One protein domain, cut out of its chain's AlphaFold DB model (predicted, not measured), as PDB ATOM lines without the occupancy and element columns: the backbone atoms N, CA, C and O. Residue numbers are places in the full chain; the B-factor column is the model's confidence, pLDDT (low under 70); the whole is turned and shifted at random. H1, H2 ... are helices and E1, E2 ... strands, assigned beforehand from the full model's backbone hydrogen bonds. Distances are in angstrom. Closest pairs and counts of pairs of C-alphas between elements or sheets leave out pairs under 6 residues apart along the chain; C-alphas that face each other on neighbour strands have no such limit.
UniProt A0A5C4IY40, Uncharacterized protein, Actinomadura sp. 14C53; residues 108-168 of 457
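AT A GLANCE: This is residues 108 to 168 of the 457 residues of an uncharacterized protein of Actinomadura sp. 14C53 (UniProt A0A5C4IY40). A twisted three-stranded sheet has a helical hairpin on it, H1 across E3 and H2 grazing E1. The printed part has 61 residues, with a meander of strands E1 E2 E3, antiparallel neighbours in order, then helices H1 and H2. It is mixed and compact, radius of gyration of the C-alphas 11.3 A, spans 29 by 25 by 24 A.

HOW THE PARTS SIT: E1, residues 108 to 115, E2, 119 to 127, and E3, 130 to 140, form two hairpins: N 110 to O 124 and N 125 to O 132 are 2.9 A, within hydrogen-bond range. H1, residues 142 to 148, is over E3. H2, residues 154 to 167, only grazes the sheet; its residues 154 to 158 alone touch H1, closest C-alphas Val 146 and Ala 158, 5.9 A. In both, every O i to N i+4 pair is within range.

IN THESE COORDINATES: E1 begins at C-alpha 108 (31.791, 40.174, -40.080); H2, 19.6 A long, ends at C-alpha 167 (37.621, 46.526, -51.745).

THE WHOLE: The printed part has no cut; its mean pLDDT is 71.9, with 21 residues under 70.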
ATOM      1  N   GLN A 108      31.588  39.161 -39.041       64.50
ATOM      2  CA  GLN A 108      31.791  40.174 -40.080       64.50
ATOM      3  C   GLN A 108      32.840  41.192 -39.614       64.50
ATOM      4  O   GLN A 108      32.976  41.445 -38.425       64.50
ATOM      5  N   ILE A 109      33.604  41.762 -40.544       73.31
ATOM      6  CA  ILE A 109      34.568  42.831 -40.249       73.31
ATOM      7  C   ILE A 109      34.015  44.076 -40.923       73.31
ATOM      8  O   ILE A 109      33.809  44.049 -42.136       73.31
ATOM      9  N   LEU A 110      33.733  45.103 -40.124       52.34
ATOM     10  CA  LEU A 110      33.088  46.334 -40.575       52.34
ATOM     11  C   LEU A 110      34.136  47.360 -41.009       52.34
ATOM     12  O   LEU A 110      34.111  47.816 -42.144       52.34
ATOM     13  N   ASN A 111      35.100  47.648 -40.131       64.94
ATOM     14  CA  ASN A 111      36.158  48.629 -40.367       64.94
ATOM     15  C   ASN A 111      37.534  48.093 -39.956       64.94
ATOM     16  O   ASN A 111      37.665  47.329 -38.996       64.94
ATOM     17  N   VAL A 112      38.565  48.529 -40.684       73.19
ATOM     18  CA  VAL A 112      39.984  48.259 -40.418       73.19
ATOM     19  C   VAL A 112      40.724  49.587 -40.537       73.19
ATOM     20  O   VAL A 112      40.806  50.138 -41.631       73.19
ATOM     21  N   ILE A 113      41.254  50.103 -39.426       69.94
ATOM     22  CA  ILE A 113      41.986  51.376 -39.422       69.94
ATOM     23  C   ILE A 113      43.476  51.090 -39.615       69.94
ATOM     24  O   ILE A 113      44.147  50.566 -38.716       69.94
ATOM     25  N   ASP A 114      43.963  51.434 -40.805       62.06
ATOM     26  CA  ASP A 114      45.375  51.413 -41.180       62.06
ATOM     27  C   ASP A 114      46.026  52.786 -40.918       62.06
ATOM     28  O   ASP A 114      45.364  53.825 -40.947       62.06
ATOM     29  N   ARG A 115      47.334  52.798 -40.660       66.25
ATOM     30  CA  ARG A 115      48.166  54.009 -40.570       66.25
ATOM     31  C   ARG A 115      49.265  53.964 -41.639       66.25
ATOM     32  O   ARG A 115      49.638  52.868 -42.065       66.25
ATOM     33  N   PRO A 116      49.825  55.117 -42.061       48.75
ATOM     34  CA  PRO A 116      50.955  55.142 -42.992       48.75
ATOM     35  C   PRO A 116      52.055  54.166 -42.541       48.75
ATOM     36  O   PRO A 116      52.588  54.278 -41.436       48.75
ATOM     37  N   GLY A 117      52.328  53.162 -43.382       73.56
ATOM     38  CA  GLY A 117      53.190  52.019 -43.058       73.56
ATOM     39  C   GLY A 117      52.517  50.635 -43.037       73.56
ATOM     40  O   GLY A 117      53.214  49.660 -42.755       73.56
ATOM     41  N   GLY A 118      51.215  50.504 -43.334       75.94
ATOM     42  CA  GLY A 118      50.549  49.196 -43.496       75.94
ATOM     43  C   GLY A 118      50.395  48.436 -42.173       75.94
ATOM     44  O   GLY A 118      50.763  47.260 -42.051       75.94
ATOM     45  N   ARG A 119      49.931  49.153 -41.150       76.75
ATOM     46  CA  ARG A 119      49.913  48.794 -39.733       76.75
ATOM     47  C   ARG A 119      48.509  48.989 -39.165       76.75
ATOM     48  O   ARG A 119      48.080  50.108 -38.894       76.75
ATOM     49  N   ILE A 120      47.822  47.877 -38.914       79.19
ATOM     50  CA  ILE A 120      46.461  47.868 -38.375       79.19
ATOM     51  C   ILE A 120      46.516  48.150 -36.869       79.19
ATOM     52  O   ILE A 120      47.166  47.420 -36.115       79.19
ATOM     53  N   HIS A 121      45.808  49.194 -36.435       74.06
ATOM     54  CA  HIS A 121      45.698  49.583 -35.021       74.06
ATOM     55  C   HIS A 121      44.339  49.236 -34.399       74.06
ATOM     56  O   HIS A 121      44.263  48.973 -33.195       74.06
ATOM     57  N   PHE A 122      43.275  49.224 -35.204       75.94
ATOM     58  CA  PHE A 122      41.905  48.992 -34.750       75.94
ATOM     59  C   PHE A 122      41.115  48.198 -35.793       75.94
ATOM     60  O   PHE A 122      41.284  48.408 -36.998       75.94
ATOM     61  N   MET A 123      40.258  47.288 -35.333       86.06
ATOM     62  CA  MET A 123      39.369  46.492 -36.179       86.06
ATOM     63  C   MET A 123      38.006  46.338 -35.503       86.06
ATOM     64  O   MET A 123      37.926  45.762 -34.418       86.06
ATOM     65  N   THR A 124      36.940  46.804 -36.152       77.62
ATOM     66  CA  THR A 124      35.563  46.602 -35.674       77.62
ATOM     67  C   THR A 124      35.013  45.303 -36.247       77.62
ATOM     68  O   THR A 124      34.975  45.116 -37.469       77.62
ATOM     69  N   VAL A 125      34.584  44.406 -35.367       80.12
ATOM     70  CA  VAL A 125      34.069  43.081 -35.706       80.12
ATOM     71  C   VAL A 125      32.610  42.997 -35.282       80.12
ATOM     72  O   VAL A 125      32.320  43.106 -34.096       80.12
ATOM     73  N   LEU A 126      31.702  42.756 -36.229       59.97
ATOM     74  CA  LEU A 126      30.343  42.361 -35.875       59.97
ATOM     75  C   LEU A 126      30.356  40.873 -35.517       59.97
ATOM     76  O   LEU A 126      30.731  40.035 -36.351       59.97
ATOM     77  N   ARG A 127      29.933  40.546 -34.300       65.44
ATOM     78  CA  ARG A 127      29.736  39.173 -33.844       65.44
ATOM     79  C   ARG A 127      28.319  39.031 -33.314       65.44
ATOM     80  O   ARG A 127      27.961  39.681 -32.348       65.44
ATOM     81  N   ASP A 128      27.545  38.157 -33.951       75.12
ATOM     82  CA  ASP A 128      26.248  37.671 -33.460       75.12
ATOM     83  C   ASP A 128      25.199  38.780 -33.161       75.12
ATOM     84  O   ASP A 128      24.174  38.519 -32.546       75.12
ATOM     85  N   GLY A 129      25.432  39.994 -33.685       62.19
ATOM     86  CA  GLY A 129      24.627  41.209 -33.496       62.19
ATOM     87  C   GLY A 129      25.445  42.391 -32.955       62.19
ATOM     88  O   GLY A 129      25.191  43.533 -33.318       62.19
ATOM     89  N   GLU A 130      26.483  42.117 -32.165       53.53
ATOM     90  CA  GLU A 130      27.236  43.116 -31.398       53.53
ATOM     91  C   GLU A 130      28.458  43.672 -32.148       53.53
ATOM     92  O   GLU A 130      29.209  42.936 -32.801       53.53
ATOM     93  N   CYS A 131      28.707  44.977 -32.004       59.91
ATOM     94  CA  CYS A 131      29.872  45.680 -32.551       59.91
ATOM     95  C   CYS A 131      31.076  45.634 -31.592       59.91
ATOM     96  O   CYS A 131      31.276  46.526 -30.771       59.91
ATOM     97  N   VAL A 132      31.939  44.625 -31.731       67.69
ATOM     98  CA  VAL A 132      33.145  44.471 -30.902       67.69
ATOM     99  C   VAL A 132      34.331  45.234 -31.508       67.69
ATOM    100  O   VAL A 132      34.901  44.837 -32.530       67.69
ATOM    101  N   GLY A 133      34.737  46.332 -30.867       75.56
ATOM    102  CA  GLY A 133      35.916  47.121 -31.244       75.56
ATOM    103  C   GLY A 133      37.226  46.547 -30.689       75.56
ATOM    104  O   GLY A 133      37.501  46.654 -29.496       75.56
ATOM    105  N   VAL A 134      38.080  45.979 -31.547       75.50
ATOM    106  CA  VAL A 134      39.369  45.392 -31.136       75.50
ATOM    107  C   VAL A 134      40.512  46.392 -31.343       75.50
ATOM    108  O   VAL A 134      40.944  46.642 -32.470       75.50
ATOM    109  N   LYS A 135      41.037  46.941 -30.238       75.88
ATOM    110  CA  LYS A 135      42.185  47.867 -30.204       75.88
ATOM    111  C   LYS A 135      43.489  47.118 -29.910       75.88
ATOM    112  O   LYS A 135      43.645  46.532 -28.841       75.88
ATOM    113  N   PHE A 136      44.453  47.163 -30.827       76.44
ATOM    114  CA  PHE A 136      45.727  46.453 -30.666       76.44
ATOM    115  C   PHE A 136      46.777  47.318 -29.947       76.44
ATOM    116  O   PHE A 136      47.107  48.413 -30.398       76.44
ATOM    117  N   ARG A 137      47.355  46.811 -28.841       61.06
ATOM    118  CA  ARG A 137      48.418  47.504 -28.068       61.06
ATOM    119  C   ARG A 137      49.710  47.744 -28.864       61.06
ATOM    120  O   ARG A 137      50.476  48.636 -28.521       61.06
ATOM    121  N   LYS A 138      49.967  46.943 -29.900       77.62
ATOM    122  CA  LYS A 138      51.051  47.134 -30.873       77.62
ATOM    123  C   LYS A 138      50.445  47.056 -32.279       77.62
ATOM    124  O   LYS A 138      49.569  46.213 -32.473       77.62
ATOM    125  N   PRO A 139      50.885  47.885 -33.245       75.69
ATOM    126  CA  PRO A 139      50.422  47.788 -34.626       75.69
ATOM    127  C   PRO A 139      50.679  46.390 -35.186       75.69
ATOM    128  O   PRO A 139      51.813  45.911 -35.139       75.69
ATOM    129  N   LEU A 140      49.644  45.756 -35.737       81.50
ATOM    130  CA  LEU A 140      49.771  44.444 -36.362       81.50
ATOM    131  C   LEU A 140      49.869  44.573 -37.882       81.50
ATOM    132  O   LEU A 140      49.076  45.260 -38.527       81.50
ATOM    133  N   ASN A 141      50.810  43.841 -38.472       81.81
ATOM    134  CA  ASN A 141      50.784  43.557 -39.900       81.81
ATOM    135  C   ASN A 141      49.596  42.626 -40.211       81.81
ATOM    136  O   ASN A 141      49.258  41.745 -39.415       81.81
ATOM    137  N   LEU A 142      49.001  42.751 -41.400       72.94
ATOM    138  CA  LEU A 142      47.901  41.898 -41.868       72.94
ATOM    139  C   LEU A 142      48.166  40.387 -41.687       72.94
ATOM    140  O   LEU A 142      47.251  39.631 -41.357       72.94
ATOM    141  N   ASN A 143      49.413  39.931 -41.852       74.94
ATOM    142  CA  ASN A 143      49.782  38.528 -41.650       74.94
ATOM    143  C   ASN A 143      49.724  38.090 -40.169       74.94
ATOM    144  O   ASN A 143      49.438  36.923 -39.902       74.94
ATOM    145  N   GLN A 144      49.932  39.002 -39.212       81.06
ATOM    146  CA  GLN A 144      49.781  38.743 -37.772       81.06
ATOM    147  C   GLN A 144      48.299  38.700 -37.371       81.06
ATOM    148  O   GLN A 144      47.894  37.786 -36.655       81.06
ATOM    149  N   VAL A 145      47.461  39.595 -37.912       75.12
ATOM    150  CA  VAL A 145      45.993  39.529 -37.737       75.12
ATOM    151  C   VAL A 145      45.448  38.196 -38.272       75.12
ATOM    152  O   VAL A 145      44.700  37.499 -37.594       75.12
ATOM    153  N   VAL A 146      45.909  37.767 -39.453       76.12
ATOM    154  CA  VAL A 146      45.585  36.449 -40.033       76.12
ATOM    155  C   VAL A 146      46.158  35.276 -39.220       76.12
ATOM    156  O   VAL A 146      45.625  34.168 -39.295       76.12
ATOM    157  N   ALA A 147      47.223  35.471 -38.437       75.69
ATOM    158  CA  ALA A 147      47.747  34.445 -37.536       75.69
ATOM    159  C   ALA A 147      46.901  34.287 -36.260       75.69
ATOM    160  O   ALA A 147      46.696  33.153 -35.830       75.69
ATOM    161  N   ALA A 148      46.375  35.388 -35.713       73.38
ATOM    162  CA  ALA A 148      45.560  35.400 -34.496       73.38
ATOM    163  C   ALA A 148      44.193  34.702 -34.650       73.38
ATOM    164  O   ALA A 148      43.681  34.139 -33.689       73.38
ATOM    165  N   LEU A 149      43.624  34.663 -35.861       69.19
ATOM    166  CA  LEU A 149      42.286  34.107 -36.148       69.19
ATOM    167  C   LEU A 149      42.173  32.562 -36.094       69.19
ATOM    168  O   LEU A 149      41.166  31.988 -36.506       69.19
ATOM    169  N   GLY A 150      43.186  31.872 -35.566       78.00
ATOM    170  CA  GLY A 150      43.142  30.433 -35.298       78.00
ATOM    171  C   GLY A 150      43.329  29.526 -36.524       78.00
ATOM    172  O   GLY A 150      43.326  29.941 -37.685       78.00
ATOM    173  N   LYS A 151      43.543  28.228 -36.264       73.31
ATOM    174  CA  LYS A 151      43.935  27.256 -37.304       73.31
ATOM    175  C   LYS A 151      42.783  26.873 -38.254       73.31
ATOM    176  O   LYS A 151      43.009  26.768 -39.457       73.31
ATOM    177  N   LYS A 152      41.555  26.690 -37.743       61.16
ATOM    178  CA  LYS A 152      40.467  25.957 -38.436       61.16
ATOM    179  C   LYS A 152      39.883  26.603 -39.711       61.16
ATOM    180  O   LYS A 152      39.166  25.916 -40.426       61.16
ATOM    181  N   ASN A 153      40.168  27.869 -40.044       66.50
ATOM    182  CA  ASN A 153      39.654  28.478 -41.292       66.50
ATOM    183  C   ASN A 153      40.618  29.457 -41.999       66.50
ATOM    184  O   ASN A 153      40.217  30.218 -42.890       66.50
ATOM    185  N   LYS A 154      41.910  29.415 -41.638       78.25
ATOM    186  CA  LYS A 154      42.921  30.444 -41.951       78.25
ATOM    187  C   LYS A 154      42.979  30.845 -43.435       78.25
ATOM    188  O   LYS A 154      42.971  32.033 -43.743       78.25
ATOM    189  N   ARG A 155      42.959  29.889 -44.380       76.19
ATOM    190  CA  ARG A 155      43.048  30.173 -45.835       76.19
ATOM    191  C   ARG A 155      41.788  30.844 -46.408       76.19
ATOM    192  O   ARG A 155      41.911  31.711 -47.274       76.19
ATOM    193  N   ARG A 156      40.585  30.486 -45.930       77.19
ATOM    194  CA  ARG A 156      39.315  31.102 -46.375       77.19
ATOM    195  C   ARG A 156      39.124  32.485 -45.750       77.19
ATOM    196  O   ARG A 156      38.846  33.437 -46.479       77.19
ATOM    197  N   GLN A 157      39.354  32.624 -44.443       76.44
ATOM    198  CA  GLN A 157      39.271  33.918 -43.755       76.44
ATOM    199  C   GLN A 157      40.325  34.909 -44.265       76.44
ATOM    200  O   GLN A 157      39.955  36.025 -44.615       76.44
ATOM    201  N   ALA A 158      41.589  34.507 -44.452       75.12
ATOM    202  CA  ALA A 158      42.607  35.380 -45.048       75.12
ATOM    203  C   ALA A 158      42.217  35.878 -46.451       75.12
ATOM    204  O   ALA A 158      42.460  37.039 -46.777       75.12
ATOM    205  N   LYS A 159      41.567  35.039 -47.276       83.38
ATOM    206  CA  LYS A 159      41.057  35.445 -48.599       83.38
ATOM    207  C   LYS A 159      39.845  36.385 -48.499       83.38
ATOM    208  O   LYS A 159      39.723  37.265 -49.345       83.38
ATOM    209  N   LYS A 160      38.985  36.250 -47.475       79.44
ATOM    210  CA  LYS A 160      37.899  37.210 -47.182       79.44
ATOM    211  C   LYS A 160      38.472  38.554 -46.713       79.44
ATOM    212  O   LYS A 160      38.132  39.574 -47.294       79.44
ATOM    213  N   ILE A 161      39.404  38.555 -45.758       74.25
ATOM    214  CA  ILE A 161      40.034  39.773 -45.217       74.25
ATOM    215  C   ILE A 161      40.824  40.506 -46.304       74.25
ATOM    216  O   ILE A 161      40.600  41.690 -46.512       74.25
ATOM    217  N   ARG A 162      41.667  39.811 -47.082       76.81
ATOM    218  CA  ARG A 162      42.384  40.412 -48.226       76.81
ATOM    219  C   ARG A 162      41.449  40.941 -49.321       76.81
ATOM    220  O   ARG A 162      41.869  41.798 -50.089       76.81
ATOM    221  N   ARG A 163      40.208  40.446 -49.418       77.81
ATOM    222  CA  ARG A 163      39.173  41.031 -50.290       77.81
ATOM    223  C   ARG A 163      38.554  42.280 -49.668       77.81
ATOM    224  O   ARG A 163      38.477  43.275 -50.369       77.81
ATOM    225  N   VAL A 164      38.189  42.260 -48.384       68.62
ATOM    226  CA  VAL A 164      37.665  43.440 -47.668       68.62
ATOM    227  C   VAL A 164      38.689  44.579 -47.686       68.62
ATOM    228  O   VAL A 164      38.383  45.638 -48.207       68.62
ATOM    229  N   VAL A 165      39.935  44.328 -47.272       66.62
ATOM    230  CA  VAL A 165      41.044  45.310 -47.246       66.62
ATOM    231  C   VAL A 165      41.485  45.776 -48.650       66.62
ATOM    232  O   VAL A 165      42.191  46.769 -48.771       66.62
ATOM    233  N   LYS A 166      41.080  45.090 -49.732       73.81
ATOM    234  CA  LYS A 166      41.308  45.546 -51.121       73.81
ATOM    235  C   LYS A 166      40.084  46.244 -51.738       73.81
ATOM    236  O   LYS A 166      40.250  47.033 -52.664       73.81
ATOM    237  N   ALA A 167      38.874  45.929 -51.276       64.94
ATOM    238  CA  ALA A 167      37.621  46.526 -51.745       64.94
ATOM    239  C   ALA A 167      37.324  47.844 -51.019       64.94
ATOM    240  O   ALA A 167      36.990  48.834 -51.664       64.94
ATOM    241  N   ALA A 168      37.559  47.879 -49.705       57.69
ATOM    242  CA  ALA A 168      37.859  49.106 -48.992       57.69
ATOM    243  C   ALA A 168      39.207  49.628 -49.506       57.69
ATOM    244  O   ALA A 168      40.263  49.355 -48.934       57.69
TER     245      ALA A 168